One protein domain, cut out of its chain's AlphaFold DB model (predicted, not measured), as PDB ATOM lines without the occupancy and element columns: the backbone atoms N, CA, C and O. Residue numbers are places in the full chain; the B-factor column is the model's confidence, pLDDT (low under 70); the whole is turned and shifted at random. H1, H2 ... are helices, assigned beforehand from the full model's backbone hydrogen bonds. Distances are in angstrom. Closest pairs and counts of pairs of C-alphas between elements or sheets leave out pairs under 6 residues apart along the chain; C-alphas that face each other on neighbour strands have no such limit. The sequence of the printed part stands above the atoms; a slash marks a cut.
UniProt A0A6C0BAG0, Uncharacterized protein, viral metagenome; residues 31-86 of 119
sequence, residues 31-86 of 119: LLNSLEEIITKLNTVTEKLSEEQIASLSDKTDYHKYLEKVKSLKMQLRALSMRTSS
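This is residues 31 to 86 of the 119 residues of an uncharacterized protein of viral metagenome (UniProt A0A6C0BAG0). The longest helix, H3, and the shorter H1 run opposite ways beside each other in an elongated, narrow V, touching over part of their lengths and separating toward the end where the little helix H2 and its two links join them. Residues 47 to 53 and 55 to 62 stand free at that open end. The printed part has 56 residues with three named helices, in the order H1, H2, H3, and no named strand; its class is all helix. It is loose, with a radius of gyration of the C-alphas of 13.8 A, and its outline is a rod spanning 44 by 18 by 13 A.

H3, residues 60 to 86, touches H1, residues 31 to 47, with residues 70 to 81 alone. H1 touches H3 with residues 32 to 39 alone. Their closest C-alphas, those of Leu 77 and Leu 32, are 6.8 A apart. Their lines stand at a shallow tilt of 30 degrees, and they run opposite ways. H2, residues 51 to 55, is close to H3 but not clearly touching, with the closest C-alphas, those of Ile 54 and Lys 60, 7.6 A apart. H1 and H2 are apart. In H1, H2 and H3 every O i to N i+4 pair is within hydrogen-bond range.

H3 runs from Lys 60, C-alpha at (-59.209, -15.828, -62.535), to Ser 86, C-alpha at (-35.376, -42.932, -77.630), a length of 39.1 A. H1 begins at Leu 31, C-alpha at (-36.523, -26.080, -81.473), and ends at Glu 47, 24.2 A away between C-alphas. H2 runs from Glu 51 to Ala 55.

The two C-alphas farthest apart, those of Ser 56 and Ser 86, are 44.6 A apart. The printed part has no cut, and the links H1 to H2 and H2 to H3 are tight. The mean pLDDT of the printed part is 73.5, and residues 46 to 60 and 84 to 86 are under 70.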
ATOM      1  N   LEU A  31     -35.152 -26.544 -81.685       79.56
ATOM      2  CA  LEU A  31     -36.523 -26.080 -81.473       79.56
ATOM      3  C   LEU A  31     -37.060 -26.472 -80.092       79.56
ATOM      4  O   LEU A  31     -37.643 -25.627 -79.420       79.56
ATOM      5  N   LEU A  32     -36.847 -27.715 -79.650       80.38
ATOM      6  CA  LEU A  32     -37.279 -28.179 -78.330       80.38
ATOM      7  C   LEU A  32     -36.588 -27.400 -77.206       80.38
ATOM      8  O   LEU A  32     -37.281 -26.914 -76.319       80.38
ATOM      9  N   ASN A  33     -35.269 -27.199 -77.285       82.25
ATOM     10  CA  ASN A  33     -34.518 -26.413 -76.302       82.25
ATOM     11  C   ASN A  33     -35.011 -24.959 -76.252       82.25
ATOM     12  O   ASN A  33     -35.233 -24.409 -75.176       82.25
ATOM     13  N   SER A  34     -35.253 -24.344 -77.416       81.06
ATOM     14  CA  SER A  34     -35.804 -22.987 -77.489       81.06
ATOM     15  C   SER A  34     -37.196 -22.895 -76.855       81.06
ATOM     16  O   SER A  34     -37.488 -21.946 -76.128       81.06
ATOM     17  N   LEU A  35     -38.058 -23.883 -77.099       81.00
ATOM     18  CA  LEU A  35     -39.398 -23.936 -76.515       81.00
ATOM     19  C   LEU A  35     -39.355 -24.178 -75.001       81.00
ATOM     20  O   LEU A  35     -40.147 -23.586 -74.270       81.00
ATOM     21  N   GLU A  36     -38.419 -24.993 -74.517       80.00
ATOM     22  CA  GLU A  36     -38.208 -25.233 -73.088       80.00
ATOM     23  C   GLU A  36     -37.757 -23.960 -72.359       80.00
ATOM     24  O   GLU A  36     -38.312 -23.608 -71.315       80.00
ATOM     25  N   GLU A  37     -36.829 -23.197 -72.943       82.44
ATOM     26  CA  GLU A  37     -36.418 -21.889 -72.418       82.44
ATOM     27  C   GLU A  37     -37.572 -20.880 -72.373       82.44
ATOM     28  O   GLU A  37     -37.708 -20.120 -71.414       82.44
ATOM     29  N   ILE A  38     -38.425 -20.853 -73.400       79.25
ATOM     30  CA  ILE A  38     -39.583 -19.951 -73.429       79.25
ATOM     31  C   ILE A  38     -40.577 -20.341 -72.334       79.25
ATOM     32  O   ILE A  38     -41.029 -19.481 -71.580       79.25
ATOM     33  N   ILE A  39     -40.893 -21.630 -72.200       77.25
ATOM     34  CA  ILE A  39     -41.831 -22.119 -71.185       77.25
ATOM     35  C   ILE A  39     -41.286 -21.883 -69.768       77.25
ATOM     36  O   ILE A  39     -42.050 -21.516 -68.877       77.25
ATOM     37  N   THR A  40     -39.988 -22.074 -69.530       79.75
ATOM     38  CA  THR A  40     -39.363 -21.798 -68.223       79.75
ATOM     39  C   THR A  40     -39.361 -20.306 -67.903       79.75
ATOM     40  O   THR A  40     -39.772 -19.934 -66.804       79.75
ATOM     41  N   LYS A  41     -39.036 -19.436 -68.869       79.88
ATOM     42  CA  LYS A  41     -39.185 -17.978 -68.721       79.88
ATOM     43  C   LYS A  41     -40.628 -17.591 -68.403       79.88
ATOM     44  O   LYS A  41     -40.847 -16.824 -67.475       79.88
ATOM     45  N   LEU A  42     -41.613 -18.179 -69.082       75.38
ATOM     46  CA  LEU A  42     -43.025 -17.937 -68.781       75.38
ATOM     47  C   LEU A  42     -43.406 -18.374 -67.360       75.38
ATOM     48  O   LEU A  42     -44.085 -17.608 -66.686       75.38
ATOM     49  N   ASN A  43     -42.931 -19.532 -66.874       73.94
ATOM     50  CA  ASN A  43     -43.199 -19.946 -65.489       73.94
ATOM     51  C   ASN A  43     -42.574 -18.990 -64.482       73.94
ATOM     52  O   ASN A  43     -43.242 -18.597 -63.537       73.94
ATOM     53  N   THR A  44     -41.320 -18.585 -64.694       74.31
ATOM     54  CA  THR A  44     -40.651 -17.657 -63.770       74.31
ATOM     55  C   THR A  44     -41.328 -16.291 -63.753       74.31
ATOM     56  O   THR A  44     -41.417 -15.674 -62.700       74.31
ATOM     57  N   VAL A  45     -41.852 -15.822 -64.889       71.94
ATOM     58  CA  VAL A  45     -42.673 -14.605 -64.942       71.94
ATOM     59  C   VAL A  45     -43.988 -14.811 -64.188       71.94
ATOM     60  O   VAL A  45     -44.398 -13.919 -63.456       71.94
ATOM     61  N   THR A  46     -44.624 -15.980 -64.305       67.94
ATOM     62  CA  THR A  46     -45.883 -16.257 -63.597       67.94
ATOM     63  C   THR A  46     -45.731 -16.557 -62.112       67.94
ATOM     64  O   THR A  46     -46.648 -16.261 -61.365       67.94
ATOM     65  N   GLU A  47     -44.597 -17.100 -61.677       68.75
ATOM     66  CA  GLU A  47     -44.252 -17.292 -60.261       68.75
ATOM     67  C   GLU A  47     -43.850 -15.967 -59.603       68.75
ATOM     68  O   GLU A  47     -44.049 -15.781 -58.408       68.75
ATOM     69  N   LYS A  48     -43.308 -15.028 -60.388       66.38
ATOM     70  CA  LYS A  48     -43.016 -13.657 -59.945       66.38
ATOM     71  C   LYS A  48     -44.242 -12.745 -59.927       66.38
ATOM     72  O   LYS A  48     -44.135 -11.641 -59.395       66.38
ATOM     73  N   LEU A  49     -45.372 -13.160 -60.505       66.44
ATOM     74  CA  LEU A  49     -46.633 -12.447 -60.308       66.44
ATOM     75  C   LEU A  49     -47.012 -12.594 -58.831       66.44
ATOM     76  O   LEU A  49     -47.332 -13.686 -58.373       66.44
ATOM     77  N   SER A  50     -46.948 -11.484 -58.096       59.19
ATOM     78  CA  SER A  50     -47.406 -11.401 -56.705       59.19
ATOM     79  C   SER A  50     -48.870 -11.847 -56.601       59.19
ATOM     80  O   SER A  50     -49.660 -11.614 -57.520       59.19
ATOM     81  N   GLU A  51     -49.261 -12.432 -55.464       61.91
ATOM     82  CA  GLU A  51     -50.659 -12.766 -55.158       61.91
ATOM     83  C   GLU A  51     -51.602 -11.562 -55.356       61.91
ATOM     84  O   GLU A  51     -52.746 -11.744 -55.758       61.91
ATOM     85  N   GLU A  52     -51.107 -10.328 -55.203       55.81
ATOM     86  CA  GLU A  52     -51.838  -9.079 -55.469       55.81
ATOM     87  C   GLU A  52     -52.066  -8.813 -56.970       55.81
ATOM     88  O   GLU A  52     -53.114  -8.313 -57.387       55.81
ATOM     89  N   GLN A  53     -51.111  -9.189 -57.823       63.34
ATOM     90  CA  GLN A  53     -51.260  -9.125 -59.281       63.34
ATOM     91  C   GLN A  53     -52.184 -10.233 -59.798       63.34
ATOM     92  O   GLN A  53     -52.901 -10.039 -60.776       63.34
ATOM     93  N   ILE A  54     -52.211 -11.376 -59.111       63.22
ATOM     94  CA  ILE A  54     -53.149 -12.467 -59.390       63.22
ATOM     95  C   ILE A  54     -54.555 -12.119 -58.877       63.22
ATOM     96  O   ILE A  54     -55.547 -12.442 -59.527       63.22
ATOM     97  N   ALA A  55     -54.665 -11.426 -57.742       58.91
ATOM     98  CA  ALA A  55     -55.933 -10.961 -57.183       58.91
ATOM     99  C   ALA A  55     -56.550  -9.807 -57.989       58.91
ATOM    100  O   ALA A  55     -57.772  -9.711 -58.060       58.91
ATOM    101  N   SER A  56     -55.721  -8.970 -58.624       62.25
ATOM    102  CA  SER A  56     -56.166  -7.895 -59.528       62.25
ATOM    103  C   SER A  56     -56.503  -8.365 -60.947       62.25
ATOM    104  O   SER A  56     -57.019  -7.577 -61.744       62.25
ATOM    105  N   LEU A  57     -56.280  -9.644 -61.278       63.81
ATOM    106  CA  LEU A  57     -56.855 -10.231 -62.485       63.81
ATOM    107  C   LEU A  57     -58.374 -10.285 -62.316       63.81
ATOM    108  O   LEU A  57     -58.901 -11.068 -61.529       63.81
ATOM    109  N   SER A  58     -59.070  -9.459 -63.097       57.84
ATOM    110  CA  SER A  58     -60.532  -9.353 -63.102       57.84
ATOM    111  C   SER A  58     -61.241 -10.679 -63.387       57.84
ATOM    112  O   SER A  58     -62.412 -10.825 -63.054       57.84
ATOM    113  N   ASP A  59     -60.543 -11.639 -64.000       65.06
ATOM    114  CA  ASP A  59     -61.069 -12.959 -64.319       65.06
ATOM    115  C   ASP A  59     -60.007 -14.048 -64.078       65.06
ATOM    116  O   ASP A  59     -59.114 -14.300 -64.895       65.06
ATOM    117  N   LYS A  60     -60.095 -14.712 -62.917       69.81
ATOM    118  CA  LYS A  60     -59.209 -15.828 -62.535       69.81
ATOM    119  C   LYS A  60     -59.355 -17.026 -63.477       69.81
ATOM    120  O   LYS A  60     -58.445 -17.849 -63.576       69.81
ATOM    121  N   THR A  61     -60.471 -17.121 -64.198       73.06
ATOM    122  CA  THR A  61     -60.765 -18.225 -65.116       73.06
ATOM    123  C   THR A  61     -59.771 -18.269 -66.274       73.06
ATOM    124  O   THR A  61     -59.305 -19.344 -66.652       73.06
ATOM    125  N   ASP A  62     -59.384 -17.108 -66.804       70.56
ATOM    126  CA  ASP A  62     -58.417 -17.015 -67.900       70.56
ATOM    127  C   ASP A  62     -56.989 -17.332 -67.447       70.56
ATOM    128  O   ASP A  62     -56.222 -17.950 -68.188       70.56
ATOM    129  N   TYR A  63     -56.650 -16.992 -66.202       73.94
ATOM    130  CA  TYR A  63     -55.378 -17.375 -65.591       73.94
ATOM    131  C   TYR A  63     -55.283 -18.891 -65.368       73.94
ATOM    132  O   TYR A  63     -54.284 -19.511 -65.731       73.94
ATOM    133  N   HIS A  64     -56.348 -19.519 -64.859       76.31
ATOM    134  CA  HIS A  64     -56.399 -20.976 -64.719       76.31
ATOM    135  C   HIS A  64     -56.311 -21.693 -66.074       76.31
ATOM    136  O   HIS A  64     -55.537 -22.641 -66.211       76.31
ATOM    137  N   LYS A  65     -57.026 -21.211 -67.102       77.94
ATOM    138  CA  LYS A  65     -56.908 -21.738 -68.475       77.94
ATOM    139  C   LYS A  65     -55.485 -21.608 -69.016       77.94
ATOM    140  O   LYS A  65     -54.985 -22.538 -69.646       77.94
ATOM    141  N   TYR A  66     -54.822 -20.483 -68.753       77.62
ATOM    142  CA  TYR A  66     -53.428 -20.279 -69.135       77.62
ATOM    143  C   TYR A  66     -52.494 -21.295 -68.460       77.62
ATOM    144  O   TYR A  66     -51.697 -21.928 -69.152       77.62
ATOM    145  N   LEU A  67     -52.618 -21.505 -67.146       78.00
ATOM    146  CA  LEU A  67     -51.794 -22.473 -66.413       78.00
ATOM    147  C   LEU A  67     -51.994 -23.909 -66.919       78.00
ATOM    148  O   LEU A  67     -51.015 -24.623 -67.153       78.00
ATOM    149  N   GLU A  68     -53.242 -24.320 -67.149       82.19
ATOM    150  CA  GLU A  68     -53.562 -25.629 -67.731       82.19
ATOM    151  C   GLU A  68     -52.959 -25.783 -69.135       82.19
ATOM    152  O   GLU A  68     -52.339 -26.804 -69.450       82.19
ATOM    153  N   LYS A  69     -53.042 -24.740 -69.971       80.44
ATOM    154  CA  LYS A  69     -52.460 -24.756 -71.318       80.44
ATOM    155  C   LYS A  69     -50.926 -24.825 -71.271       80.44
ATOM    156  O   LYS A  69     -50.339 -25.632 -71.989       80.44
ATOM    157  N   VAL A  70     -50.262 -24.095 -70.370       80.12
ATOM    158  CA  VAL A  70     -48.805 -24.212 -70.135       80.12
ATOM    159  C   VAL A  70     -48.419 -25.629 -69.698       80.12
ATOM    160  O   VAL A  70     -47.441 -26.189 -70.198       80.12
ATOM    161  N   LYS A  71     -49.188 -26.238 -68.790       81.75
ATOM    162  CA  LYS A  71     -48.960 -27.614 -68.324       81.75
ATOM    163  C   LYS A  71     -49.103 -28.627 -69.462       81.75
ATOM    164  O   LYS A  71     -48.254 -29.509 -69.599       81.75
ATOM    165  N   SER A  72     -50.117 -28.466 -70.311       84.31
ATOM    166  CA  SER A  72     -50.311 -29.284 -71.514       84.31
ATOM    167  C   SER A  72     -49.122 -29.173 -72.479       84.31
ATOM    168  O   SER A  72     -48.546 -30.188 -72.876       84.31
ATOM    169  N   LEU A  73     -48.669 -27.949 -72.779       81.00
ATOM    170  CA  LEU A  73     -47.526 -27.713 -73.669       81.00
ATOM    171  C   LEU A  73     -46.230 -28.334 -73.120       81.00
ATOM    172  O   LEU A  73     -45.489 -28.957 -73.878       81.00
ATOM    173  N   LYS A  74     -45.981 -28.262 -71.802       81.38
ATOM    174  CA  LYS A  74     -44.850 -28.962 -71.155       81.38
ATOM    175  C   LYS A  74     -44.899 -30.470 -71.374       81.38
ATOM    176  O   LYS A  74     -43.876 -31.085 -71.672       81.38
ATOM    177  N   MET A  75     -46.076 -31.072 -71.215       83.56
ATOM    178  CA  MET A  75     -46.256 -32.514 -71.401       83.56
ATOM    179  C   MET A  75     -45.991 -32.927 -72.851       83.56
ATOM    180  O   MET A  75     -45.276 -33.903 -73.086       83.56
ATOM    181  N   GLN A  76     -46.496 -32.158 -73.822       81.69
ATOM    182  CA  GLN A  76     -46.229 -32.387 -75.245       81.69
ATOM    183  C   GLN A  76     -44.736 -32.242 -75.574       81.69
ATOM    184  O   GLN A  76     -44.169 -33.095 -76.257       81.69
ATOM    185  N   LEU A  77     -44.076 -31.213 -75.032       80.50
ATOM    186  CA  LEU A  77     -42.644 -30.991 -75.216       80.50
ATOM    187  C   LEU A  77     -41.812 -32.158 -74.667       80.50
ATOM    188  O   LEU A  77     -40.913 -32.663 -75.340       80.50
ATOM    189  N   ARG A  78     -42.152 -32.637 -73.463       81.12
ATOM    190  CA  ARG A  78     -41.494 -33.785 -72.830       81.12
ATOM    191  C   ARG A  78     -41.669 -35.054 -73.659       81.12
ATOM    192  O   ARG A  78     -40.701 -35.783 -73.857       81.12
ATOM    193  N   ALA A  79     -42.867 -35.298 -74.190       79.94
ATOM    194  CA  ALA A  79     -43.124 -36.437 -75.069       79.94
ATOM    195  C   ALA A  79     -42.278 -36.379 -76.357       79.94
ATOM    196  O   ALA A  79     -41.692 -37.386 -76.758       79.94
ATOM    197  N   LEU A  80     -42.150 -35.197 -76.973       77.00
ATOM    198  CA  LEU A  80     -41.305 -34.995 -78.155       77.00
ATOM    199  C   LEU A  80     -39.812 -35.178 -77.845       77.00
ATOM    200  O   LEU A  80     -39.113 -35.860 -78.595       77.00
ATOM    201  N   SER A  81     -39.336 -34.650 -76.716       76.94
ATOM    202  CA  SER A  81     -37.954 -34.835 -76.252       76.94
ATOM    203  C   SER A  81     -37.631 -36.314 -75.985       76.94
ATOM    204  O   SER A  81     -36.599 -36.836 -76.429       76.94
ATOM    205  N   MET A  82     -38.556 -37.054 -75.363       75.06
ATOM    206  CA  MET A  82     -38.416 -38.501 -75.164       75.06
ATOM    207  C   MET A  82     -38.382 -39.276 -76.486       75.06
ATOM    208  O   MET A  82     -37.560 -40.176 -76.640       75.06
ATOM    209  N   ARG A  83     -39.203 -38.897 -77.474       72.31
ATOM    210  CA  ARG A  83     -39.179 -39.492 -78.823       72.31
ATOM    211  C   ARG A  83     -37.839 -39.273 -79.530       72.31
ATOM    212  O   ARG A  83     -37.404 -40.131 -80.292       72.31
ATOM    213  N   THR A  84     -37.161 -38.155 -79.281       65.38
ATOM    214  CA  THR A  84     -35.818 -37.934 -79.837       65.38
ATOM    215  C   THR A  84     -34.690 -38.601 -79.088       65.38
ATOM    216  O   THR A  84     -33.718 -39.013 -79.716       65.38
ATOM    217  N   SER A  85     -34.808 -38.743 -77.769       61.72
ATOM    218  CA  SER A  85     -33.809 -39.455 -76.971       61.72
ATOM    219  C   SER A  85     -33.951 -40.979 -77.075       61.72
ATOM    220  O   SER A  85     -32.984 -41.705 -76.831       61.72
ATOM    221  N   SER A  86     -35.107 -41.493 -77.525       54.09
ATOM    222  CA  SER A  86     -35.376 -42.932 -77.630       54.09
ATOM    223  C   SER A  86     -34.561 -43.680 -78.693       54.09
ATOM    224  O   SER A  86     -34.709 -44.896 -78.811       54.09
TER     225      SER A  86